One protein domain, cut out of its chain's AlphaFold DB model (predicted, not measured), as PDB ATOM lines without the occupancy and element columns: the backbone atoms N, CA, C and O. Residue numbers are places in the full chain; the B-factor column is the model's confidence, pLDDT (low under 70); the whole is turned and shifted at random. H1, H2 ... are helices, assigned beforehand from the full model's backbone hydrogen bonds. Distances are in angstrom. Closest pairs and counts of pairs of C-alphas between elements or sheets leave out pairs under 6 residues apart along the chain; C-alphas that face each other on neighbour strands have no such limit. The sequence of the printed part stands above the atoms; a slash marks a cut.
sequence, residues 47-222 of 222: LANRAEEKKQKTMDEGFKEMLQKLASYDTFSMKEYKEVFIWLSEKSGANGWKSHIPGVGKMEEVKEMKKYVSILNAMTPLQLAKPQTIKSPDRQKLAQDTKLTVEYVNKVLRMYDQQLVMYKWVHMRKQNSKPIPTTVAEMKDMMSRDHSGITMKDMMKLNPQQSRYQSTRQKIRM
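Overview. This is residues 47 to 222 of the 222 residues of a protein of Blastocystis sp. subtype 1 (strain ATCC 50177 / NandII) (UniProt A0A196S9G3). Two long helices, H1 and H6, meet near their last residues as a V, and H6 runs through the middle of the domain. H1, H2 and H3 follow one another through two helical hairpins on one side of H6, H8 packs across the opposite side, H5 crosses the beginning of H6, and H9 leads away from H8 until residues 213 to 222 stick out. The printed part has 176 residues with nine named helices, H1 to H9 in order, and no named strand; the class is all helix. The whole is compact, with a radius of gyration of the C-alphas of 17.9 A, and spans 50 by 40 by 39 A.

Along the chain. H1, residues 47 to 72, begins with C-alpha 47 at (-15.724, 3.454, -55.043) and is 37.4 A long. H2 is residues 78 to 91, 19.5 A, and H3 residues 106 to 122, 24.9 A. The short H4 is residues 125 to 129, and H5 is residues 136 to 146, 15.6 A. H6, residues 150 to 175, runs 37.2 A from C-alpha 150 at (-26.390, 42.339, -42.630). H7 is residues 184 to 193, H8 residues 200 to 206, and H9, residues 208 to 220, runs 18.8 A to C-alpha 220 at (-52.987, 33.736, -44.367).

Arrangement. H6 is the hub and touches five helices. With residues 167 to 174 alone it touches H1, only just about perpendicular at 72 degrees; the closest C-alphas, of Ala 71 and His 171, are 5.5 A apart. H2 only just touches H6, with 3 pairs of C-alphas within 8 A, the closest those of Tyr 81 and Tyr 160 at 6.9 A. H3 only just touches H6 too, with 3 pairs, the closest Tyr 116 and Val 156 at 6.8 A. H5 touches H6, closest at the C-alphas of Ala 143 and Val 150, 5.3 A. H8 touches H6 at a steep tilt of 59 degrees, opposite ways, with C-alphas 162 and 206 5.3 A apart. H4 touches H2, closest at Met 78 and Leu 128, 4.7 A. H7 is close to H1 but not clearly touching, with C-alphas 60 and 184 7.0 A apart. H8 and H9 only just touch, with 3 pairs, and only at the corner by their link, closest at C-alphas 204 and 211, 5.9 A. Every O i to N i+4 pair is within hydrogen-bond range in H1, H2, H4, H5, H6 and H7; H3 has 12 of 13, H8 2 of 3 and H9 8 of 9.

Size, cuts and confidence. The C-alphas farthest apart, of Leu 47 and Met 222, are 54.1 A apart. The printed part has no cut, and the link from H2 to H3, residues 92 to 105, is long. The mean pLDDT of the printed part is 80.6; residues 47 to 48, 50, 91 to 110 and 208 to 222 are under 70.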
ATOM      1  N   LEU A  47     -16.665   2.406 -55.449       60.12
ATOM      2  CA  LEU A  47     -15.724   3.454 -55.043       60.12
ATOM      3  C   LEU A  47     -16.443   4.705 -54.531       60.12
ATOM      4  O   LEU A  47     -15.988   5.280 -53.544       60.12
ATOM      5  N   ALA A  48     -17.545   5.116 -55.164       66.19
ATOM      6  CA  ALA A  48     -18.383   6.222 -54.707       66.19
ATOM      7  C   ALA A  48     -19.004   5.900 -53.343       66.19
ATOM      8  O   ALA A  48     -18.799   6.661 -52.404       66.19
ATOM      9  N   ASN A  49     -19.604   4.717 -53.193       71.06
ATOM     10  CA  ASN A  49     -20.183   4.239 -51.939       71.06
ATOM     11  C   ASN A  49     -19.123   4.161 -50.831       71.06
ATOM     12  O   ASN A  49     -19.312   4.713 -49.753       71.06
ATOM     13  N   ARG A  50     -17.939   3.585 -51.097       69.75
ATOM     14  CA  ARG A  50     -16.838   3.582 -50.113       69.75
ATOM     15  C   ARG A  50     -16.328   4.977 -49.777       69.75
ATOM     16  O   ARG A  50     -15.918   5.217 -48.640       69.75
ATOM     17  N   ALA A  51     -16.263   5.870 -50.759       71.88
ATOM     18  CA  ALA A  51     -15.843   7.244 -50.532       71.88
ATOM     19  C   ALA A  51     -16.865   7.973 -49.660       71.88
ATOM     20  O   ALA A  51     -16.445   8.657 -48.735       71.88
ATOM     21  N   GLU A  52     -18.160   7.785 -49.914       74.00
ATOM     22  CA  GLU A  52     -19.285   8.316 -49.140       74.00
ATOM     23  C   GLU A  52     -19.349   7.739 -47.725       74.00
ATOM     24  O   GLU A  52     -19.506   8.496 -46.776       74.00
ATOM     25  N   GLU A  53     -19.120   6.441 -47.539       77.50
ATOM     26  CA  GLU A  53     -19.050   5.814 -46.215       77.50
ATOM     27  C   GLU A  53     -17.879   6.343 -45.385       77.50
ATOM     28  O   GLU A  53     -18.038   6.655 -44.206       77.50
ATOM     29  N   LYS A  54     -16.681   6.447 -45.978       75.31
ATOM     30  CA  LYS A  54     -15.502   7.003 -45.287       75.31
ATOM     31  C   LYS A  54     -15.740   8.453 -44.897       75.31
ATOM     32  O   LYS A  54     -15.458   8.854 -43.775       75.31
ATOM     33  N   LYS A  55     -16.300   9.211 -45.831       73.44
ATOM     34  CA  LYS A  55     -16.781  10.569 -45.634       73.44
ATOM     35  C   LYS A  55     -17.733  10.641 -44.442       73.44
ATOM     36  O   LYS A  55     -17.451  11.362 -43.486       73.44
ATOM     37  N   GLN A  56     -18.808   9.868 -44.466       75.06
ATOM     38  CA  GLN A  56     -19.819   9.859 -43.421       75.06
ATOM     39  C   GLN A  56     -19.211   9.519 -42.057       75.06
ATOM     40  O   GLN A  56     -19.435  10.250 -41.099       75.06
ATOM     41  N   LYS A  57     -18.329   8.513 -41.988       79.38
ATOM     42  CA  LYS A  57     -17.597   8.161 -40.761       79.38
ATOM     43  C   LYS A  57     -16.761   9.319 -40.220       79.38
ATOM     44  O   LYS A  57     -16.866   9.631 -39.041       79.38
ATOM     45  N   THR A  58     -15.997  10.010 -41.071       78.81
ATOM     46  CA  THR A  58     -15.212  11.180 -40.629       78.81
ATOM     47  C   THR A  58     -16.092  12.333 -40.142       78.81
ATOM     48  O   THR A  58     -15.721  13.041 -39.207       78.81
ATOM     49  N   MET A  59     -17.270  12.521 -40.745       75.19
ATOM     50  CA  MET A  59     -18.237  13.519 -40.285       75.19
ATOM     51  C   MET A  59     -18.841  13.139 -38.936       75.19
ATOM     52  O   MET A  59     -18.936  13.994 -38.059       75.19
ATOM     53  N   ASP A  60     -19.227  11.877 -38.765       80.38
ATOM     54  CA  ASP A  60     -19.800  11.359 -37.525       80.38
ATOM     55  C   ASP A  60     -18.780  11.406 -36.377       80.38
ATOM     56  O   ASP A  60     -19.114  11.822 -35.270       80.38
ATOM     57  N   GLU A  61     -17.510  11.090 -36.642       84.19
ATOM     58  CA  GLU A  61     -16.414  11.252 -35.679       84.19
ATOM     59  C   GLU A  61     -16.229  12.718 -35.266       84.19
ATOM     60  O   GLU A  61     -16.246  13.028 -34.073       84.19
ATOM     61  N   GLY A  62     -16.132  13.643 -36.227       82.81
ATOM     62  CA  GLY A  62     -16.014  15.073 -35.928       82.81
ATOM     63  C   GLY A  62     -17.230  15.622 -35.174       82.81
ATOM     64  O   GLY A  62     -17.091  16.447 -34.269       82.81
ATOM     65  N   PHE A  63     -18.426  15.129 -35.494       85.06
ATOM     66  CA  PHE A  63     -19.661  15.482 -34.802       85.06
ATOM     67  C   PHE A  63     -19.677  14.972 -33.356       85.06
ATOM     68  O   PHE A  63     -19.974  15.739 -32.439       85.06
ATOM     69  N   LYS A  64     -19.298  13.711 -33.129       89.00
ATOM     70  CA  LYS A  64     -19.161  13.135 -31.786       89.00
ATOM     71  C   LYS A  64     -18.231  13.976 -30.919       89.00
ATOM     72  O   LYS A  64     -18.576  14.321 -29.790       89.00
ATOM     73  N   GLU A  65     -17.061  14.330 -31.435       89.31
ATOM     74  CA  GLU A  65     -16.091  15.126 -30.688       89.31
ATOM     75  C   GLU A  65     -16.564  16.564 -30.457       89.31
ATOM     76  O   GLU A  65     -16.349  17.120 -29.382       89.31
ATOM     77  N   MET A  66     -17.260  17.159 -31.429       88.50
ATOM     78  CA  MET A  66     -17.916  18.453 -31.261       88.50
ATOM     79  C   MET A  66     -18.927  18.408 -30.112       88.50
ATOM     80  O   MET A  66     -18.902  19.286 -29.252       88.50
ATOM     81  N   LEU A  67     -19.773  17.377 -30.030       90.31
ATOM     82  CA  LEU A  67     -20.713  17.212 -28.917       90.31
ATOM     83  C   LEU A  67     -20.006  16.993 -27.579       90.31
ATOM     84  O   LEU A  67     -20.421  17.568 -26.574       90.31
ATOM     85  N   GLN A  68     -18.923  16.216 -27.552       91.56
ATOM     86  CA  GLN A  68     -18.096  16.056 -26.351       91.56
ATOM     87  C   GLN A  68     -17.486  17.388 -25.909       91.56
ATOM     88  O   GLN A  68     -17.492  17.714 -24.721       91.56
ATOM     89  N   LYS A  69     -17.018  18.199 -26.862       91.06
ATOM     90  CA  LYS A  69     -16.489  19.533 -26.594       91.06
ATOM     91  C   LYS A  69     -17.575  20.448 -26.028       91.06
ATOM     92  O   LYS A  69     -17.334  21.099 -25.019       91.06
ATOM     93  N   LEU A  70     -18.788  20.440 -26.582       91.06
ATOM     94  CA  LEU A  70     -19.923  21.177 -26.006       91.06
ATOM     95  C   LEU A  70     -20.262  20.703 -24.594       91.06
ATOM     96  O   LEU A  70     -20.492  21.524 -23.714       91.06
ATOM     97  N   ALA A  71     -20.260  19.389 -24.373       91.69
ATOM     98  CA  ALA A  71     -20.518  18.795 -23.068       91.69
ATOM     99  C   ALA A  71     -19.450  19.175 -22.029       91.69
ATOM    100  O   ALA A  71     -19.722  19.108 -20.831       91.69
ATOM    101  N   SER A  72     -18.241  19.549 -22.460       92.81
ATOM    102  CA  SER A  72     -17.159  19.978 -21.565       92.81
ATOM    103  C   SER A  72     -17.340  21.392 -21.009       92.81
ATOM    104  O   SER A  72     -16.757  21.695 -19.975       92.81
ATOM    105  N   TYR A  73     -18.156  22.234 -21.649       93.69
ATOM    106  CA  TYR A  73     -18.376  23.612 -21.213       93.69
ATOM    107  C   TYR A  73     -19.510  23.725 -20.179       93.69
ATOM    108  O   TYR A  73     -20.610  23.198 -20.371       93.69
ATOM    109  N   ASP A  74     -19.267  24.493 -19.115       91.94
ATOM    110  CA  ASP A  74     -20.275  24.802 -18.087       91.94
ATOM    111  C   ASP A  74     -21.222  25.926 -18.503       91.94
ATOM    112  O   ASP A  74     -22.382  25.947 -18.105       91.94
ATOM    113  N   THR A  75     -20.745  26.848 -19.340       91.25
ATOM    114  CA  THR A  75     -21.554  27.911 -19.942       91.25
ATOM    115  C   THR A  75     -21.239  28.017 -21.427       91.25
ATOM    116  O   THR A  75     -20.132  27.694 -21.851       91.25
ATOM    117  N   PHE A  76     -22.216  28.441 -22.231       92.75
ATOM    118  CA  PHE A  76     -22.049  28.543 -23.679       92.75
ATOM    119  C   PHE A  76     -22.535  29.890 -24.203       92.75
ATOM    120  O   PHE A  76     -23.723  30.114 -24.451       92.75
ATOM    121  N   SER A  77     -21.588  30.803 -24.373       94.06
ATOM    122  CA  SER A  77     -21.775  32.107 -24.996       94.06
ATOM    123  C   SER A  77     -21.180  32.115 -26.411       94.06
ATOM    124  O   SER A  77     -20.741  31.090 -26.941       94.06
ATOM    125  N   MET A  78     -21.168  33.279 -27.062       93.12
ATOM    126  CA  MET A  78     -20.541  33.414 -28.380       93.12
ATOM    127  C   MET A  78     -19.013  33.228 -28.302       93.12
ATOM    128  O   MET A  78     -18.382  32.889 -29.304       93.12
ATOM    129  N   LYS A  79     -18.413  33.424 -27.119       92.94
ATOM    130  CA  LYS A  79     -16.989  33.165 -26.887       92.94
ATOM    131  C   LYS A  79     -16.664  31.679 -27.059       92.94
ATOM    132  O   LYS A  79     -15.827  31.340 -27.891       92.94
ATOM    133  N   GLU A  80     -17.369  30.798 -26.353       93.75
ATOM    134  CA  GLU A  80     -17.167  29.347 -26.450       93.75
ATOM    135  C   GLU A  80     -17.556  28.838 -27.840       93.75
ATOM    136  O   GLU A  80     -16.879  27.984 -28.406       93.75
ATOM    137  N   TYR A  81     -18.593  29.420 -28.453       91.19
ATOM    138  CA  TYR A  81     -18.925  29.143 -29.851       91.19
ATOM    139  C   TYR A  81     -17.753  29.429 -30.799       91.19
ATOM    140  O   TYR A  81     -17.437  28.599 -31.649       91.19
ATOM    141  N   LYS A  82     -17.086  30.581 -30.646       89.12
ATOM    142  CA  LYS A  82     -15.908  30.938 -31.446       89.12
ATOM    143  C   LYS A  82     -14.768  29.939 -31.240       89.12
ATOM    144  O   LYS A  82     -14.147  29.541 -32.220       89.12
ATOM    145  N   GLU A  83     -14.514  29.515 -30.004       90.31
ATOM    146  CA  GLU A  83     -13.489  28.509 -29.696       90.31
ATOM    147  C   GLU A  83     -13.798  27.159 -30.350       90.31
ATOM    148  O   GLU A  83     -12.942  26.603 -31.035       90.31
ATOM    149  N   VAL A  84     -15.032  26.662 -30.207       87.38
ATOM    150  CA  VAL A  84     -15.481  25.418 -30.852       87.38
ATOM    151  C   VAL A  84     -15.379  25.531 -32.369       87.38
ATOM    152  O   VAL A  84     -14.957  24.581 -33.018       87.38
ATOM    153  N   PHE A  85     -15.723  26.684 -32.943       84.12
ATOM    154  CA  PHE A  85     -15.643  26.908 -34.382       84.12
ATOM    155  C   PHE A  85     -14.197  26.890 -34.897       84.12
ATOM    156  O   PHE A  85     -13.927  26.241 -35.904       84.12
ATOM    157  N   ILE A  86     -13.267  27.565 -34.211       84.50
ATOM    158  CA  ILE A  86     -11.836  27.560 -34.562       84.50
ATOM    159  C   ILE A  86     -11.262  26.152 -34.413       84.50
ATOM    160  O   ILE A  86     -10.643  25.649 -35.347       84.50
ATOM    161  N   TRP A  87     -11.544  25.486 -33.294       84.19
ATOM    162  CA  TRP A  87     -11.112  24.113 -33.047       84.19
ATOM    163  C   TRP A  87     -11.651  23.150 -34.108       84.19
ATOM    164  O   TRP A  87     -10.907  22.332 -34.642       84.19
ATOM    165  N   LEU A  88     -12.931  23.270 -34.473       77.50
ATOM    166  CA  LEU A  88     -13.530  22.454 -35.524       77.50
ATOM    167  C   LEU A  88     -12.888  22.767 -36.876       77.50
ATOM    168  O   LEU A  88     -12.640  21.850 -37.644       77.50
ATOM    169  N   SER A  89     -12.576  24.031 -37.164       73.31
ATOM    170  CA  SER A  89     -11.810  24.455 -38.345       73.31
ATOM    171  C   SER A  89     -10.421  23.811 -38.391       73.31
ATOM    172  O   SER A  89     -10.007  23.310 -39.428       73.31
ATOM    173  N   GLU A  90      -9.700  23.785 -37.274       75.56
ATOM    174  CA  GLU A  90      -8.360  23.195 -37.183       75.56
ATOM    175  C   GLU A  90      -8.394  21.672 -37.269       75.56
ATOM    176  O   GLU A  90      -7.553  21.067 -37.932       75.56
ATOM    177  N   LYS A  91      -9.387  21.041 -36.639       69.00
ATOM    178  CA  LYS A  91      -9.535  19.585 -36.619       69.00
ATOM    179  C   LYS A  91     -10.113  19.030 -37.912       69.00
ATOM    180  O   LYS A  91      -9.654  18.009 -38.415       69.00
ATOM    181  N   SER A  92     -11.036  19.771 -38.515       62.66
ATOM    182  CA  SER A  92     -11.363  19.630 -39.932       62.66
ATOM    183  C   SER A  92     -10.278  20.221 -40.829       62.66
ATOM    184  O   SER A  92     -10.512  20.325 -42.019       62.66
ATOM    185  N   GLY A  93      -9.094  20.567 -40.306       54.97
ATOM    186  CA  GLY A  93      -7.920  21.066 -41.015       54.97
ATOM    187  C   GLY A  93      -8.119  22.357 -41.817       54.97
ATOM    188  O   GLY A  93      -9.200  22.717 -42.267       54.97
ATOM    189  N   ALA A  94      -6.997  22.927 -42.257       43.53
ATOM    190  CA  ALA A  94      -6.979  23.651 -43.533       43.53
ATOM    191  C   ALA A  94      -7.286  22.719 -44.745       43.53
ATOM    192  O   ALA A  94      -7.315  23.187 -45.880       43.53
ATOM    193  N   ASN A  95      -7.506  21.411 -44.493       49.12
ATOM    194  CA  ASN A  95      -7.560  20.293 -45.444       49.12
ATOM    195  C   ASN A  95      -8.537  19.136 -45.080       49.12
ATOM    196  O   ASN A  95      -8.654  18.193 -45.863       49.12
ATOM    197  N   GLY A  96      -9.207  19.109 -43.935       51.06
ATOM    198  CA  GLY A  96     -10.022  17.964 -43.480       51.06
ATOM    199  C   GLY A  96     -11.435  17.950 -44.074       51.06
ATOM    200  O   GLY A  96     -12.073  18.988 -44.238       51.06
ATOM    201  N   TRP A  97     -11.869  16.750 -44.491       46.62
ATOM    202  CA  TRP A  97     -12.968  16.430 -45.431       46.62
ATOM    203  C   TRP A  97     -12.890  17.128 -46.812       46.62
ATOM    204  O   TRP A  97     -13.106  16.501 -47.850       46.62
ATOM    205  N   LYS A  98     -12.521  18.410 -46.845       48.50
ATOM    206  CA  LYS A  98     -12.513  19.332 -47.988       48.50
ATOM    207  C   LYS A  98     -11.468  19.007 -49.054       48.50
ATOM    208  O   LYS A  98     -11.676  19.299 -50.224       48.50
ATOM    209  N   SER A  99     -10.380  18.320 -48.693       50.16
ATOM    210  CA  SER A  99      -9.411  17.793 -49.674       50.16
ATOM    211  C   SER A  99      -9.917  16.563 -50.438       50.16
ATOM    212  O   SER A  99      -9.237  16.098 -51.350       50.16
ATOM    213  N   HIS A 100     -11.086  16.022 -50.072       49.72
ATOM    214  CA  HIS A 100     -11.596  14.743 -50.571       49.72
ATOM    215  C   HIS A 100     -12.980  14.847 -51.241       49.72
ATOM    216  O   HIS A 100     -13.604  13.828 -51.553       49.72
ATOM    217  N   ILE A 101     -13.479  16.061 -51.505       43.12
ATOM    218  CA  ILE A 101     -14.674  16.284 -52.333       43.12
ATOM    219  C   ILE A 101     -14.243  16.449 -53.801       43.12
ATOM    220  O   ILE A 101     -13.594  17.445 -54.125       43.12
ATOM    221  N   PRO A 102     -14.591  15.520 -54.714       39.66
ATOM    222  CA  PRO A 102     -14.354  15.740 -56.136       39.66
ATOM    223  C   PRO A 102     -15.221  16.915 -56.618       39.66
ATOM    224  O   PRO A 102     -16.444  16.852 -56.538       39.66
ATOM    225  N   GLY A 103     -14.591  17.991 -57.100       48.84
ATOM    226  CA  GLY A 103     -15.274  19.111 -57.762       48.84
ATOM    227  C   GLY A 103     -15.543  20.372 -56.928       48.84
ATOM    228  O   GLY A 103     -16.063  21.334 -57.484       48.84
ATOM    229  N   VAL A 104     -15.164  20.429 -55.644       46.56
ATOM    230  CA  VAL A 104     -15.277  21.652 -54.819       46.56
ATOM    231  C   VAL A 104     -13.883  22.218 -54.549       46.56
ATOM    232  O   VAL A 104     -13.021  21.556 -53.977       46.56
ATOM    233  N   GLY A 105     -13.625  23.441 -55.016       53.00
ATOM    234  CA  GLY A 105     -12.324  24.087 -54.860       53.00
ATOM    235  C   GLY A 105     -12.062  24.526 -53.417       53.00
ATOM    236  O   GLY A 105     -12.879  25.228 -52.825       53.00
ATOM    237  N   LYS A 106     -10.865  24.214 -52.898       55.06
ATOM    238  CA  LYS A 106     -10.363  24.575 -51.550       55.06
ATOM    239  C   LYS A 106     -10.566  26.049 -51.161       55.06
ATOM    240  O   LYS A 106     -10.611  26.389 -49.985       55.06
ATOM    241  N   MET A 107     -10.656  26.942 -52.145       50.41
ATOM    242  CA  MET A 107     -10.661  28.386 -51.924       50.41
ATOM    243  C   MET A 107     -11.998  28.936 -51.420       50.41
ATOM    244  O   MET A 107     -11.985  29.889 -50.644       50.41
ATOM    245  N   GLU A 108     -13.142  28.381 -51.830       64.38
ATOM    246  CA  GLU A 108     -14.432  29.021 -51.527       64.38
ATOM    247  C   GLU A 108     -14.855  28.791 -50.071       64.38
ATOM    248  O   GLU A 108     -15.229  29.726 -49.367       64.38
ATOM    249  N   GLU A 109     -14.636  27.587 -49.551       65.25
ATOM    250  CA  GLU A 109     -14.929  27.250 -48.154       65.25
ATOM    251  C   GLU A 109     -13.971  27.936 -47.166       65.25
ATOM    252  O   GLU A 109     -14.363  28.289 -46.052       65.25
ATOM    253  N   VAL A 110     -12.713  28.167 -47.561       67.38
ATOM    254  CA  VAL A 110     -11.749  28.931 -46.752       67.38
ATOM    255  C   VAL A 110     -12.149  30.404 -46.687       67.38
ATOM    256  O   VAL A 110     -12.053  31.024 -45.623       67.38
ATOM    257  N   LYS A 111     -12.635  30.983 -47.793       77.06
ATOM    258  CA  LYS A 111     -13.181  32.349 -47.784       77.06
ATOM    259  C   LYS A 111     -14.402  32.444 -46.882       77.06
ATOM    260  O   LYS A 111     -14.498  33.402 -46.121       77.06
ATOM    261  N   GLU A 112     -15.314  31.477 -46.935       81.69
ATOM    262  CA  GLU A 112     -16.473  31.462 -46.040       81.69
ATOM    263  C   GLU A 112     -16.055  31.420 -44.572       81.69
ATOM    264  O   GLU A 112     -16.531  32.223 -43.775       81.69
ATOM    265  N   MET A 113     -15.109  30.552 -44.219       79.38
ATOM    266  CA  MET A 113     -14.592  30.463 -42.855       79.38
ATOM    267  C   MET A 113     -13.989  31.786 -42.376       79.38
ATOM    268  O   MET A 113     -14.295  32.245 -41.275       79.38
ATOM    269  N   LYS A 114     -13.192  32.450 -43.221       84.12
ATOM    270  CA  LYS A 114     -12.629  33.773 -42.914       84.12
ATOM    271  C   LYS A 114     -13.714  34.823 -42.677       84.12
ATOM    272  O   LYS A 114     -13.562  35.632 -41.766       84.12
ATOM    273  N   LYS A 115     -14.813  34.793 -43.441       89.56
ATOM    274  CA  LYS A 115     -15.969  35.689 -43.244       89.56
ATOM    275  C   LYS A 115     -16.691  35.424 -41.917       89.56
ATOM    276  O   LYS A 115     -17.130  36.364 -41.264       89.56
ATOM    277  N   TYR A 116     -16.809  34.165 -41.490       87.44
ATOM    278  CA  TYR A 116     -17.360  33.853 -40.166       87.44
ATOM    279  C   TYR A 116     -16.466  34.384 -39.048       87.44
ATOM    280  O   TYR A 116     -16.938  35.084 -38.152       87.44
ATOM    281  N   VAL A 117     -15.166  34.087 -39.118       88.06
ATOM    282  CA  VAL A 117     -14.196  34.508 -38.100       88.06
ATOM    283  C   VAL A 117     -14.085  36.031 -38.037       88.06
ATOM    284  O   VAL A 117     -13.985  36.571 -36.937       88.06
ATOM    285  N   SER A 118     -14.162  36.743 -39.167       93.69
ATOM    286  CA  SER A 118     -14.118  38.212 -39.166       93.69
ATOM    287  C   SER A 118     -15.285  38.825 -38.389       93.69
ATOM    288  O   SER A 118     -15.063  39.745 -37.609       93.69
ATOM    289  N   ILE A 119     -16.496  38.273 -38.511       94.25
ATOM    290  CA  ILE A 119     -17.663  38.708 -37.724       94.25
ATOM    291  C   ILE A 119     -17.472  38.423 -36.245       94.25
ATOM    292  O   ILE A 119     -17.703  39.309 -35.426       94.25
ATOM    293  N   LEU A 120     -17.025  37.218 -35.893       91.94
ATOM    294  CA  LEU A 120     -16.791  36.860 -34.493       91.94
ATOM    295  C   LEU A 120     -15.685  37.714 -33.855       91.94
ATOM    296  O   LEU A 120     -15.742  37.997 -32.663       91.94
ATOM    297  N   ASN A 121     -14.692  38.144 -34.637       93.81
ATOM    298  CA  ASN A 121     -13.623  39.036 -34.183       93.81
ATOM    299  C   ASN A 121     -14.060  40.502 -34.067       93.81
ATOM    300  O   ASN A 121     -13.485  41.223 -33.262       93.81
ATOM    301  N   ALA A 122     -15.056  40.936 -34.842       95.56
ATOM    302  CA  ALA A 122     -15.592  42.296 -34.784       95.56
ATOM    303  C   ALA A 122     -16.572  42.519 -33.615       95.56
ATOM    304  O   ALA A 122     -16.937  43.657 -33.322       95.56
ATOM    305  N   MET A 123     -17.014  41.453 -32.940       95.06
ATOM    306  CA  MET A 123     -17.910  41.560 -31.789       95.06
ATOM    307  C   MET A 123     -17.206  42.126 -30.556       95.06
ATOM    308  O   MET A 123     -16.062  41.794 -30.250       95.06
ATOM    309  N   THR A 124     -17.931  42.938 -29.789       95.38
ATOM    310  CA  THR A 124     -17.436  43.452 -28.505       95.38
ATOM    311  C   THR A 124     -17.487  42.373 -27.412       95.38
ATOM    312  O   THR A 124     -18.292  41.442 -27.506       95.38
ATOM    313  N   PRO A 125     -16.709  42.493 -26.317       94.06
ATOM    314  CA  PRO A 125     -16.751  41.528 -25.212       94.06
ATOM    315  C   PRO A 125     -18.152  41.332 -24.617       94.06
ATOM    316  O   PRO A 125     -18.533  40.216 -24.267       94.06
ATOM    317  N   LEU A 126     -18.954  42.401 -24.561       93.75
ATOM    318  CA  LEU A 126     -20.339  42.337 -24.095       93.75
ATOM    319  C   LEU A 126     -21.212  41.516 -25.048       93.75
ATOM    320  O   LEU A 126     -21.971  40.666 -24.592       93.75
ATOM    321  N   GLN A 127     -21.081  41.735 -26.359       94.12
ATOM    322  CA  GLN A 127     -21.802  40.963 -27.374       94.12
ATOM    323  C   GLN A 127     -21.376  39.492 -27.362       94.12
ATOM    324  O   GLN A 127     -22.216  38.615 -27.557       94.12
ATOM    325  N   LEU A 128     -20.097  39.217 -27.088       93.19
ATOM    326  CA  LEU A 128     -19.598  37.852 -26.978       93.19
ATOM    327  C   LEU A 128     -20.183  37.120 -25.760       93.19
ATOM    328  O   LEU A 128     -20.613  35.974 -25.879       93.19
ATOM    329  N   ALA A 129     -20.244  37.796 -24.611       92.69
ATOM    330  CA  ALA A 129     -20.799  37.242 -23.378       92.69
ATOM    331  C   ALA A 129     -22.335  37.128 -23.408       92.69
ATOM    332  O   ALA A 129     -22.906  36.201 -22.837       92.69
ATOM    333  N   LYS A 130     -23.018  38.082 -24.052       92.25
ATOM    334  CA  LYS A 130     -24.485  38.188 -24.090       92.25
ATOM    335  C   LYS A 130     -24.990  38.424 -25.521       92.25
ATOM    336  O   LYS A 130     -25.521  39.492 -25.815       92.25
ATOM    337  N   PRO A 131     -24.901  37.432 -26.420       91.25
ATOM    338  CA  PRO A 131     -25.289  37.598 -27.824       91.25
ATOM    339  C   PRO A 131     -26.764  37.977 -28.030       91.25
ATOM    340  O   PRO A 131     -27.111  38.597 -29.033       91.25
ATOM    341  N   GLN A 132     -27.637  37.699 -27.059       89.44
ATOM    342  CA  GLN A 132     -29.037  38.137 -27.052       89.44
ATOM    343  C   GLN A 132     -29.226  39.663 -27.037       89.44
ATOM    344  O   GLN A 132     -30.319  40.138 -27.346       89.44
ATOM    345  N   THR A 133     -28.203  40.445 -26.675       92.81
ATOM    346  CA  THR A 133     -28.291  41.914 -26.677       92.81
ATOM    347  C   THR A 133     -27.981  42.528 -28.039       92.81
ATOM    348  O   THR A 133     -28.133  43.736 -28.182       92.81
ATOM    349  N   ILE A 134     -27.559  41.732 -29.029       93.81
ATOM    350  CA  ILE A 134     -27.223  42.204 -30.377       93.81
ATOM    351  C   ILE A 134     -28.514  42.608 -31.104       93.81
ATOM    352  O   ILE A 134     -29.314  41.764 -31.520       93.81
ATOM    353  N   LYS A 135     -28.729  43.916 -31.272       95.06
ATOM    354  CA  LYS A 135     -29.918  44.483 -31.924       95.06
ATOM    355  C   LYS A 135     -29.659  44.795 -33.402       95.06
ATOM    356  O   LYS A 135     -28.610  44.509 -33.969       95.06
ATOM    357  N   SER A 136     -30.661  45.356 -34.084       95.06
ATOM    358  CA  SER A 136     -30.520  45.828 -35.474       95.06
ATOM    359  C   SER A 136     -29.332  46.776 -35.716       95.06
ATOM    360  O   SER A 136     -28.567  46.483 -36.635       95.06
ATOM    361  N   PRO A 137     -29.123  47.847 -34.920       96.94
ATOM    362  CA  PRO A 137     -27.997  48.757 -35.142       96.94
ATOM    363  C   PRO A 137     -26.641  48.061 -34.976       96.94
ATOM    364  O   PRO A 137     -25.746  48.263 -35.789       96.94
ATOM    365  N   ASP A 138     -26.507  47.162 -33.997       97.19
ATOM    366  CA  ASP A 138     -25.275  46.389 -33.794       97.19
ATOM    367  C   ASP A 138     -24.947  45.516 -35.009       97.19
ATOM    368  O   ASP A 138     -23.799  45.431 -35.435       97.19
ATOM    369  N   ARG A 139     -25.967  44.892 -35.613       96.81
ATOM    370  CA  ARG A 139     -25.800  44.068 -36.820       96.81
ATOM    371  C   ARG A 139     -25.385  44.888 -38.036       96.81
ATOM    372  O   ARG A 139     -24.596  44.401 -38.840       96.81
ATOM    373  N   GLN A 140     -25.909  46.107 -38.175       97.62
ATOM    374  CA  GLN A 140     -25.490  47.039 -39.226       97.62
ATOM    375  C   GLN A 140     -24.035  47.464 -39.033       97.62
ATOM    376  O   GLN A 140     -23.268  47.430 -39.990       97.62
ATOM    377  N   LYS A 141     -23.640  47.767 -37.793       97.44
ATOM    378  CA  LYS A 141     -22.257  48.106 -37.458       97.44
ATOM    379  C   LYS A 141     -21.297  46.945 -37.740       97.44
ATOM    380  O   LYS A 141     -20.333  47.126 -38.467       97.44
ATOM    381  N   LEU A 142     -21.614  45.730 -37.283       97.25
ATOM    382  CA  LEU A 142     -20.812  44.530 -37.568       97.25
ATOM    383  C   LEU A 142     -20.654  44.280 -39.075       97.25
ATOM    384  O   LEU A 142     -19.577  43.903 -39.534       97.25
ATOM    385  N   ALA A 143     -21.720  44.487 -39.849       97.62
ATOM    386  CA  ALA A 143     -21.690  44.360 -41.302       97.62
ATOM    387  C   ALA A 143     -20.748  45.394 -41.947       97.62
ATOM    388  O   ALA A 143     -19.941  45.033 -42.804       97.62
ATOM    389  N   GLN A 144     -20.796  46.651 -41.494       97.62
ATOM    390  CA  GLN A 144     -19.897  47.718 -41.948       97.62
ATOM    391  C   GLN A 144     -18.437  47.427 -41.579       97.62
ATOM    392  O   GLN A 144     -17.580  47.423 -42.464       97.62
ATOM    393  N   ASP A 145     -18.169  47.094 -40.315       96.62
ATOM    394  CA  ASP A 145     -16.823  46.834 -39.789       96.62
ATOM    395  C   ASP A 145     -16.146  45.654 -40.509       96.62
ATOM    396  O   ASP A 145     -14.943  45.669 -40.773       96.62
ATOM    397  N   THR A 146     -16.925  44.638 -40.889       96.25
ATOM    398  CA  THR A 146     -16.417  43.440 -41.579       96.25
ATOM    399  C   THR A 146     -16.515  43.489 -43.099       96.25
ATOM    400  O   THR A 146     -16.037  42.563 -43.758       96.25
ATOM    401  N   LYS A 147     -17.104  44.550 -43.670       96.50
ATOM    402  CA  LYS A 147     -17.402  44.679 -45.109       96.50
ATOM    403  C   LYS A 147     -18.244  43.507 -45.644       96.50
ATOM    404  O   LYS A 147     -18.003  42.994 -46.737       96.50
ATOM    405  N   LEU A 148     -19.224  43.065 -44.857       95.69
ATOM    406  CA  LEU A 148     -20.163  41.986 -45.188       95.69
ATOM    407  C   LEU A 148     -21.604  42.497 -45.174       95.69
ATOM    408  O   LEU A 148     -21.886  43.622 -44.776       95.69
ATOM    409  N   THR A 149     -22.549  41.671 -45.623       96.50
ATOM    410  CA  THR A 149     -23.970  42.032 -45.598       96.50
ATOM    411  C   THR A 149     -24.587  41.764 -44.225       96.50
ATOM    412  O   THR A 149     -24.223  40.816 -43.523       96.50
ATOM    413  N   VAL A 150     -25.599  42.556 -43.858       95.62
ATOM    414  CA  VAL A 150     -26.390  42.339 -42.630       95.62
ATOM    415  C   VAL A 150     -27.052  40.955 -42.632       95.62
ATOM    416  O   VAL A 150     -27.192  40.315 -41.592       95.62
ATOM    417  N   GLU A 151     -27.421  40.446 -43.807       93.75
ATOM    418  CA  GLU A 151     -27.945  39.088 -43.976       93.75
ATOM    419  C   GLU A 151     -26.936  38.017 -43.565       93.75
ATOM    420  O   GLU A 151     -27.306  37.032 -42.918       93.75
ATOM    421  N   TYR A 152     -25.661  38.222 -43.901       92.56
ATOM    422  CA  TYR A 152     -24.595  37.308 -43.524       92.56
ATOM    423  C   TYR A 152     -24.353  37.351 -42.010       92.56
ATOM    424  O   TYR A 152     -24.299  36.296 -41.382       92.56
ATOM    425  N   VAL A 153     -24.362  38.534 -41.385       94.94
ATOM    426  CA  VAL A 153     -24.336  38.662 -39.912       94.94
ATOM    427  C   VAL A 153     -25.510  37.908 -39.274       94.94
ATOM    428  O   VAL A 153     -25.319  37.109 -38.359       94.94
ATOM    429  N   ASN A 154     -26.724  38.067 -39.806       92.25
ATOM    430  CA  ASN A 154     -27.899  37.319 -39.349       92.25
ATOM    431  C   ASN A 154     -27.765  35.801 -39.553       92.25
ATOM    432  O   ASN A 154     -28.363  35.028 -38.805       92.25
ATOM    433  N   LYS A 155     -27.031  35.342 -40.573       90.31
ATOM    434  CA  LYS A 155     -26.717  33.917 -40.761       90.31
ATOM    435  C   LYS A 155     -25.816  33.419 -39.632       90.31
ATOM    436  O   LYS A 155     -26.154  32.404 -39.031       90.31
ATOM    437  N   VAL A 156     -24.753  34.155 -39.292       90.88
ATOM    438  CA  VAL A 156     -23.846  33.804 -38.180       90.88
ATOM    439  C   VAL A 156     -24.608  33.701 -36.860       90.88
ATOM    440  O   VAL A 156     -24.498  32.695 -36.163       90.88
ATOM    441  N   LEU A 157     -25.445  34.694 -36.548       92.12
ATOM    442  CA  LEU A 157     -26.238  34.696 -35.313       92.12
ATOM    443  C   LEU A 157     -27.220  33.517 -35.245       92.12
ATOM    444  O   LEU A 157     -27.378  32.913 -34.189       92.12
ATOM    445  N   ARG A 158     -27.838  33.140 -36.373       88.56
ATOM    446  CA  ARG A 158     -28.715  31.959 -36.437       88.56
ATOM    447  C   ARG A 158     -27.958  30.648 -36.239       88.56
ATOM    448  O   ARG A 158     -28.486  29.750 -35.596       88.56
ATOM    449  N   MET A 159     -26.745  30.533 -36.778       86.81
ATOM    450  CA  MET A 159     -25.904  29.350 -36.566       86.81
ATOM    451  C   MET A 159     -25.505  29.209 -35.096       86.81
ATOM    452  O   MET A 159     -25.609  28.119 -34.541       86.81
ATOM    453  N   TYR A 160     -25.148  30.319 -34.442       90.69
ATOM    454  CA  TYR A 160     -24.937  30.340 -32.995       90.69
ATOM    455  C   TYR A 160     -26.191  29.894 -32.231       90.69
ATOM    456  O   TYR A 160     -26.104  29.033 -31.361       90.69
ATOM    457  N   ASP A 161     -27.364  30.426 -32.580       89.75
ATOM    458  CA  ASP A 161     -28.640  30.055 -31.960       89.75
ATOM    459  C   ASP A 161     -28.911  28.543 -32.050       89.75
ATOM    460  O   ASP A 161     -29.311  27.927 -31.065       89.75
ATOM    461  N   GLN A 162     -28.674  27.930 -33.210       86.44
ATOM    462  CA  GLN A 162     -28.823  26.482 -33.409       86.44
ATOM    463  C   GLN A 162     -27.851  25.690 -32.532       86.44
ATOM    464  O   GLN A 162     -28.238  24.728 -31.866       86.44
ATOM    465  N   GLN A 163     -26.599  26.138 -32.486       87.94
ATOM    466  CA  GLN A 163     -25.560  25.527 -31.674       87.94
ATOM    467  C   GLN A 163     -25.863  25.634 -30.174       87.94
ATOM    468  O   GLN A 163     -25.650  24.677 -29.432       87.94
ATOM    469  N   LEU A 164     -26.400  26.771 -29.732       91.75
ATOM    470  CA  LEU A 164     -26.812  27.009 -28.352       91.75
ATOM    471  C   LEU A 164     -27.924  26.045 -27.929       91.75
ATOM    472  O   LEU A 164     -27.900  25.531 -26.813       91.75
ATOM    473  N   VAL A 165     -28.887  25.768 -28.812       90.25
ATOM    474  CA  VAL A 165     -29.940  24.775 -28.546       90.25
ATOM    475  C   VAL A 165     -29.346  23.380 -28.374       90.25
ATOM    476  O   VAL A 165     -29.690  22.678 -27.422       90.25
ATOM    477  N   MET A 166     -28.416  22.999 -29.250       89.25
ATOM    478  CA  MET A 166     -27.722  21.718 -29.140       89.25
ATOM    479  C   MET A 166     -26.915  21.622 -27.841       89.25
ATOM    480  O   MET A 166     -27.022  20.624 -27.135       89.25
ATOM    481  N   TYR A 167     -26.181  22.676 -27.476       92.69
ATOM    482  CA  TYR A 167     -25.468  22.758 -26.203       92.69
ATOM    483  C   TYR A 167     -26.404  22.545 -25.010       92.69
ATOM    484  O   TYR A 167     -26.129  21.679 -24.183       92.69
ATOM    485  N   LYS A 168     -27.525  23.279 -24.935       92.94
ATOM    486  CA  LYS A 168     -28.487  23.158 -23.825       92.94
ATOM    487  C   LYS A 168     -28.951  21.717 -23.646       92.94
ATOM    488  O   LYS A 168     -28.974  21.202 -22.533       92.94
ATOM    489  N   TRP A 169     -29.287  21.061 -24.749       91.38
ATOM    490  CA  TRP A 169     -29.759  19.685 -24.730       91.38
ATOM    491  C   TRP A 169     -28.681  18.695 -24.296       91.38
ATOM    492  O   TRP A 169     -28.917  17.872 -23.414       91.38
ATOM    493  N   VAL A 170     -27.478  18.802 -24.864       92.19
ATOM    494  CA  VAL A 170     -26.334  17.959 -24.492       92.19
ATOM    495  C   VAL A 170     -25.980  18.149 -23.020       92.19
ATOM    496  O   VAL A 170     -25.784  17.170 -22.304       92.19
ATOM    497  N   HIS A 171     -25.943  19.397 -22.554       92.19
ATOM    498  CA  HIS A 171     -25.636  19.739 -21.171       92.19
ATOM    499  C   HIS A 171     -26.675  19.141 -20.211       92.19
ATOM    500  O   HIS A 171     -26.312  18.478 -19.242       92.19
ATOM    501  N   MET A 172     -27.965  19.256 -20.532       91.44
ATOM    502  CA  MET A 172     -29.041  18.631 -19.755       91.44
ATOM    503  C   MET A 172     -28.971  17.102 -19.752       91.44
ATOM    504  O   MET A 172     -29.264  16.473 -18.736       91.44
ATOM    505  N   ARG A 173     -28.573  16.469 -20.860       92.19
ATOM    506  CA  ARG A 173     -28.365  15.013 -20.895       92.19
ATOM    507  C   ARG A 173     -27.183  14.592 -20.035       92.19
ATOM    508  O   ARG A 173     -27.326  13.639 -19.278       92.19
ATOM    509  N   LYS A 174     -26.074  15.335 -20.089       91.69
ATOM    510  CA  LYS A 174     -24.901  15.115 -19.232       91.69
ATOM    511  C   LYS A 174     -25.274  15.195 -17.749       91.69
ATOM    512  O   LYS A 174     -24.914  14.297 -16.998       91.69
ATOM    513  N   GLN A 175     -26.028  16.223 -17.347       91.69
ATOM    514  CA  GLN A 175     -26.487  16.392 -15.961       91.69
ATOM    515  C   GLN A 175     -27.387  15.244 -15.487       91.69
ATOM    516  O   GLN A 175     -27.271  14.801 -14.352       91.69
ATOM    517  N   ASN A 176     -28.248  14.729 -16.367       92.25
ATOM    518  CA  ASN A 176     -29.145  13.612 -16.064       92.25
ATOM    519  C   ASN A 176     -28.522  12.229 -16.339       92.25
ATOM    520  O   ASN A 176     -29.257  11.247 -16.433       92.25
ATOM    521  N   SER A 177     -27.203  12.150 -16.559       91.56
ATOM    522  CA  SER A 177     -26.483  10.908 -16.893       91.56
ATOM    523  C   SER A 177     -27.070  10.131 -18.086       91.56
ATOM    524  O   SER A 177     -26.957   8.909 -18.170       91.56
ATOM    525  N   LYS A 178     -27.696  10.832 -19.039       90.62
ATOM    526  CA  LYS A 178     -28.244  10.261 -20.277       90.62
ATOM    527  C   LYS A 178     -27.158  10.174 -21.360       90.62
ATOM    528  O   LYS A 178     -26.286  11.045 -21.417       90.62
ATOM    529  N   PRO A 179     -27.224   9.191 -22.278       91.12
ATOM    530  CA  PRO A 179     -26.227   9.050 -23.337       91.12
ATOM    531  C   PRO A 179     -26.258  10.250 -24.288       91.12
ATOM    532  O   PRO A 179     -27.336  10.695 -24.697       91.12
ATOM    533  N   ILE A 180     -25.078  10.767 -24.628       90.50
ATOM    534  CA  ILE A 180     -24.879  11.803 -25.648       90.50
ATOM    535  C   ILE A 180     -24.810  11.097 -27.010       90.50
ATOM    536  O   ILE A 180     -24.098  10.097 -27.113       90.50
ATOM    537  N   PRO A 181     -25.522  11.581 -28.043       90.88
ATOM    538  CA  PRO A 181     -25.487  10.952 -29.355       90.88
ATOM    539  C   PRO A 181     -24.098  11.045 -29.980       90.88
ATOM    540  O   PRO A 181     -23.319  11.958 -29.705       90.88
ATOM    541  N   THR A 182     -23.808  10.098 -30.857       88.06
ATOM    542  CA  THR A 182     -22.535  10.004 -31.578       88.06
ATOM    543  C   THR A 182     -22.660  10.405 -33.038       88.06
ATOM    544  O   THR A 182     -21.682  10.848 -33.627       88.06
ATOM    545  N   THR A 183     -23.863  10.314 -33.606       88.81
ATOM    546  CA  THR A 183     -24.145  10.677 -34.999       88.81
ATOM    547  C   THR A 183     -25.258  11.714 -35.086       88.81
ATOM    548  O   THR A 183     -26.086  11.864 -34.179       88.81
ATOM    549  N   VAL A 184     -25.319  12.427 -36.210       82.81
ATOM    550  CA  VAL A 184     -26.371  13.427 -36.456       82.81
ATOM    551  C   VAL A 184     -27.755  12.768 -36.528       82.81
ATOM    552  O   VAL A 184     -28.736  13.320 -36.026       82.81
ATOM    553  N   ALA A 185     -27.837  11.578 -37.133       85.88
ATOM    554  CA  ALA A 185     -29.079  10.819 -37.247       85.88
ATOM    555  C   ALA A 185     -29.605  10.393 -35.870       85.88
ATOM    556  O   ALA A 185     -30.779  10.607 -35.565       85.88
ATOM    557  N   GLU A 186     -28.715   9.877 -35.021       89.12
ATOM    558  CA  GLU A 186     -29.025   9.512 -33.642       89.12
ATOM    559  C   GLU A 186     -29.463  10.734 -32.829       89.12
ATOM    560  O   GLU A 186     -30.476  10.678 -32.138       89.12
ATOM    561  N   MET A 187     -28.776  11.875 -32.963       87.12
ATOM    562  CA  MET A 187     -29.191  13.111 -32.294       87.12
ATOM    563  C   MET A 187     -30.607  13.527 -32.700       87.12
ATOM    564  O   MET A 187     -31.404  13.888 -31.838       87.12
ATOM    565  N   LYS A 188     -30.931  13.487 -33.996       85.12
ATOM    566  CA  LYS A 188     -32.257  13.869 -34.496       85.12
ATOM    567  C   LYS A 188     -33.351  12.952 -33.947       85.12
ATOM    568  O   LYS A 188     -34.399  13.445 -33.534       85.12
ATOM    569  N   ASP A 189     -33.106  11.645 -33.934       88.62
ATOM    570  CA  ASP A 189     -34.029  10.661 -33.366       88.62
ATOM    571  C   ASP A 189     -34.209  10.871 -31.855       88.62
ATOM    572  O   ASP A 189     -35.334  11.001 -31.369       88.62
ATOM    573  N   MET A 190     -33.107  11.032 -31.118       89.19
ATOM    574  CA  MET A 190     -33.138  11.296 -29.681       89.19
ATOM    575  C   MET A 190     -33.846  12.611 -29.344       89.19
ATOM    576  O   MET A 190     -34.668  12.625 -28.434       89.19
ATOM    577  N   MET A 191     -33.583  13.704 -30.069       86.56
ATOM    578  CA  MET A 191     -34.253  14.995 -29.858       86.56
ATOM    579  C   MET A 191     -35.748  14.936 -30.184       86.56
ATOM    580  O   MET A 191     -36.526  15.660 -29.570       86.56
ATOM    581  N   SER A 192     -36.162  14.085 -31.129       86.12
ATOM    582  CA  SER A 192     -37.580  13.891 -31.450       86.12
ATOM    583  C   SER A 192     -38.340  13.184 -30.329       86.12
ATOM    584  O   SER A 192     -39.533  13.426 -30.166       86.12
ATOM    585  N   ARG A 193     -37.674  12.290 -29.592       86.25
ATOM    586  CA  ARG A 193     -38.275  11.513 -28.497       86.25
ATOM    587  C   ARG A 193     -38.148  12.222 -27.152       86.25
ATOM    588  O   ARG A 193     -39.055  12.162 -26.333       86.25
ATOM    589  N   ASP A 194     -37.012  12.872 -26.929       81.38
ATOM    590  CA  ASP A 194     -36.637  13.495 -25.668       81.38
ATOM    591  C   ASP A 194     -36.128  14.918 -25.910       81.38
ATOM    592  O   ASP A 194     -34.932  15.169 -26.066       81.38
ATOM    593  N   HIS A 195     -37.055  15.870 -25.899       80.50
ATOM    594  CA  HIS A 195     -36.758  17.297 -25.971       80.50
ATOM    595  C   HIS A 195     -36.528  17.930 -24.586       80.50
ATOM    596  O   HIS A 195     -36.697  19.140 -24.423       80.50
ATOM    597  N   SER A 196     -36.157  17.137 -23.571       77.31
ATOM    598  CA  SER A 196     -35.844  17.648 -22.229       77.31
ATOM    599  C   SER A 196     -34.814  18.777 -22.298       77.31
ATOM    600  O   SER A 196     -33.779  18.651 -22.953       77.31
ATOM    601  N   GLY A 197     -35.087  19.890 -21.616       76.50
ATOM    602  CA  GLY A 197     -34.177  21.040 -21.581       76.50
ATOM    603  C   GLY A 197     -34.199  21.948 -22.815       76.50
ATOM    604  O   GLY A 197     -33.520  22.975 -22.819       76.50
ATOM    605  N   ILE A 198     -34.981  21.608 -23.846       84.56
ATOM    606  CA  ILE A 198     -35.201  22.435 -25.036       84.56
ATOM    607  C   ILE A 198     -36.660  22.903 -25.057       84.56
ATOM    608  O   ILE A 198     -37.583  22.115 -24.874       84.56
ATOM    609  N   THR A 199     -36.894  24.188 -25.327       85.31
ATOM    610  CA  THR A 199     -38.258  24.705 -25.535       85.31
ATOM    611  C   THR A 199     -38.744  24.488 -26.974       85.31
ATOM    612  O   THR A 199     -37.949  24.395 -27.907       85.31
ATOM    613  N   MET A 200     -40.060  24.524 -27.219       79.88
ATOM    614  CA  MET A 200     -40.599  24.489 -28.595       79.88
ATOM    615  C   MET A 200     -40.016  25.599 -29.487       79.88
ATOM    616  O   MET A 200     -39.749  25.387 -30.669       79.88
ATOM    617  N   LYS A 201     -39.753  26.779 -28.911       82.81
ATOM    618  CA  LYS A 201     -39.106  27.901 -29.606       82.81
ATOM    619  C   LYS A 201     -37.674  27.569 -30.020       82.81
ATOM    620  O   LYS A 201     -37.251  27.940 -31.111       82.81
ATOM    621  N   ASP A 202     -36.937  26.882 -29.160       85.06
ATOM    622  CA  ASP A 202     -35.581  26.430 -29.448       85.06
ATOM    623  C   ASP A 202     -35.580  25.375 -30.572       85.06
ATOM    624  O   ASP A 202     -34.777  25.465 -31.499       85.06
ATOM    625  N   MET A 203     -36.545  24.449 -30.584       80.19
ATOM    626  CA  MET A 203     -36.697  23.488 -31.688       80.19
ATOM    627  C   MET A 203     -36.980  24.165 -33.033       80.19
ATOM    628  O   MET A 203     -36.410  23.785 -34.055       80.19
ATOM    629  N   MET A 204     -37.796  25.222 -33.047       79.12
ATOM    630  CA  MET A 204     -38.055  25.994 -34.268       79.12
ATOM    631  C   MET A 204     -36.785  26.647 -34.842       79.12
ATOM    632  O   MET A 204     -36.687  26.815 -36.059       79.12
ATOM    633  N   LYS A 205     -35.793  26.989 -34.005       79.94
ATOM    634  CA  LYS A 205     -34.509  27.555 -34.463       79.94
ATOM    635  C   LYS A 205     -33.656  26.535 -35.219       79.94
ATOM    636  O   LYS A 205     -32.945  26.912 -36.153       79.94
ATOM    637  N   LEU A 206     -33.752  25.253 -34.858       73.25
ATOM    638  CA  LEU A 206     -33.046  24.161 -35.537       73.25
ATOM    639  C   LEU A 206     -33.570  23.920 -36.960       73.25
ATOM    640  O   LEU A 206     -32.818  23.438 -37.804       73.25
ATOM    641  N   ASN A 207     -34.816  24.309 -37.261       70.12
ATOM    642  CA  ASN A 207     -35.406  24.139 -38.588       70.12
ATOM    643  C   ASN A 207     -36.040  25.433 -39.146       70.12
ATOM    644  O   ASN A 207     -37.268  25.582 -39.184       70.12
ATOM    645  N   PRO A 208     -35.222  26.385 -39.635       60.88
ATOM    646  CA  PRO A 208     -35.711  27.684 -40.102       60.88
ATOM    647  C   PRO A 208     -36.657  27.597 -41.312       60.88
ATOM    648  O   PRO A 208     -37.470  28.501 -41.509       60.88
ATOM    649  N   GLN A 209     -36.599  26.515 -42.102       58.16
ATOM    650  CA  GLN A 209     -37.512  26.293 -43.232       58.16
ATOM    651  C   GLN A 209     -38.952  26.019 -42.761       58.16
ATOM    652  O   GLN A 209     -39.903  26.564 -43.320       58.16
ATOM    653  N   GLN A 210     -39.126  25.250 -41.679       51.47
ATOM    654  CA  GLN A 210     -40.445  24.976 -41.092       51.47
ATOM    655  C   GLN A 210     -41.033  26.201 -40.371       51.47
ATOM    656  O   GLN A 210     -42.245  26.416 -40.399       51.47
ATOM    657  N   SER A 211     -40.182  27.046 -39.775       50.75
ATOM    658  CA  SER A 211     -40.609  28.281 -39.099       50.75
ATOM    659  C   SER A 211     -41.265  29.286 -40.057       50.75
ATOM    660  O   SER A 211     -42.310  29.857 -39.727       50.75
ATOM    661  N   ARG A 212     -40.716  29.467 -41.271       47.00
ATOM    662  CA  ARG A 212     -41.336  30.344 -42.282       47.00
ATOM    663  C   ARG A 212     -42.719  29.848 -42.699       47.00
ATOM    664  O   ARG A 212     -43.622  30.662 -42.842       47.00
ATOM    665  N   TYR A 213     -42.902  28.535 -42.838       41.00
ATOM    666  CA  TYR A 213     -44.188  27.950 -43.222       41.00
ATOM    667  C   TYR A 213     -45.301  28.256 -42.203       41.00
ATOM    668  O   TYR A 213     -46.407  28.623 -42.596       41.00
ATOM    669  N   GLN A 214     -45.015  28.187 -40.897       46.72
ATOM    670  CA  GLN A 214     -46.023  28.477 -39.867       46.72
ATOM    671  C   GLN A 214     -46.369  29.968 -39.756       46.72
ATOM    672  O   GLN A 214     -47.544  30.308 -39.635       46.72
ATOM    673  N   SER A 215     -45.373  30.852 -39.868       45.03
ATOM    674  CA  SER A 215     -45.569  32.311 -39.892       45.03
ATOM    675  C   SER A 215     -46.419  32.755 -41.087       45.03
ATOM    676  O   SER A 215     -47.389  33.496 -40.930       45.03
ATOM    677  N   THR A 216     -46.122  32.233 -42.280       47.38
ATOM    678  CA  THR A 216     -46.903  32.521 -43.489       47.38
ATOM    679  C   THR A 216     -48.322  31.957 -43.382       47.38
ATOM    680  O   THR A 216     -49.275  32.647 -43.726       47.38
ATOM    681  N   ARG A 217     -48.503  30.751 -42.825       44.50
ATOM    682  CA  ARG A 217     -49.835  30.154 -42.604       44.50
ATOM    683  C   ARG A 217     -50.680  30.925 -41.583       44.50
ATOM    684  O   ARG A 217     -51.892  30.996 -41.755       44.50
ATOM    685  N   GLN A 218     -50.070  31.491 -40.540       53.44
ATOM    686  CA  GLN A 218     -50.761  32.356 -39.575       53.44
ATOM    687  C   GLN A 218     -51.171  33.693 -40.202       53.44
ATOM    688  O   GLN A 218     -52.287  34.137 -39.965       53.44
ATOM    689  N   LYS A 219     -50.327  34.282 -41.060       54.03
ATOM    690  CA  LYS A 219     -50.668  35.494 -41.826       54.03
ATOM    691  C   LYS A 219     -51.760  35.291 -42.876       54.03
ATOM    692  O   LYS A 219     -52.428  36.247 -43.211       54.03
ATOM    693  N   ILE A 220     -51.915  34.078 -43.409       53.09
ATOM    694  CA  ILE A 220     -52.987  33.736 -44.367       53.09
ATOM    695  C   ILE A 220     -54.326  33.473 -43.648       53.09
ATOM    696  O   ILE A 220     -55.378  33.467 -44.275       53.09
ATOM    697  N   ARG A 221     -54.291  33.207 -42.335       50.84
ATOM    698  CA  ARG A 221     -55.472  32.917 -41.505       50.84
ATOM    699  C   ARG A 221     -56.019  34.135 -40.746       50.84
ATOM    700  O   ARG A 221     -57.004  33.967 -40.033       50.84
ATOM    701  N   MET A 222     -55.383  35.298 -40.875       46.94
ATOM    702  CA  MET A 222     -55.902  36.602 -40.442       46.94
ATOM    703  C   MET A 222     -56.316  37.402 -41.668       46.94
ATOM    704  O   MET A 222     -57.304  38.150 -41.548       46.94
TER     705      MET A 222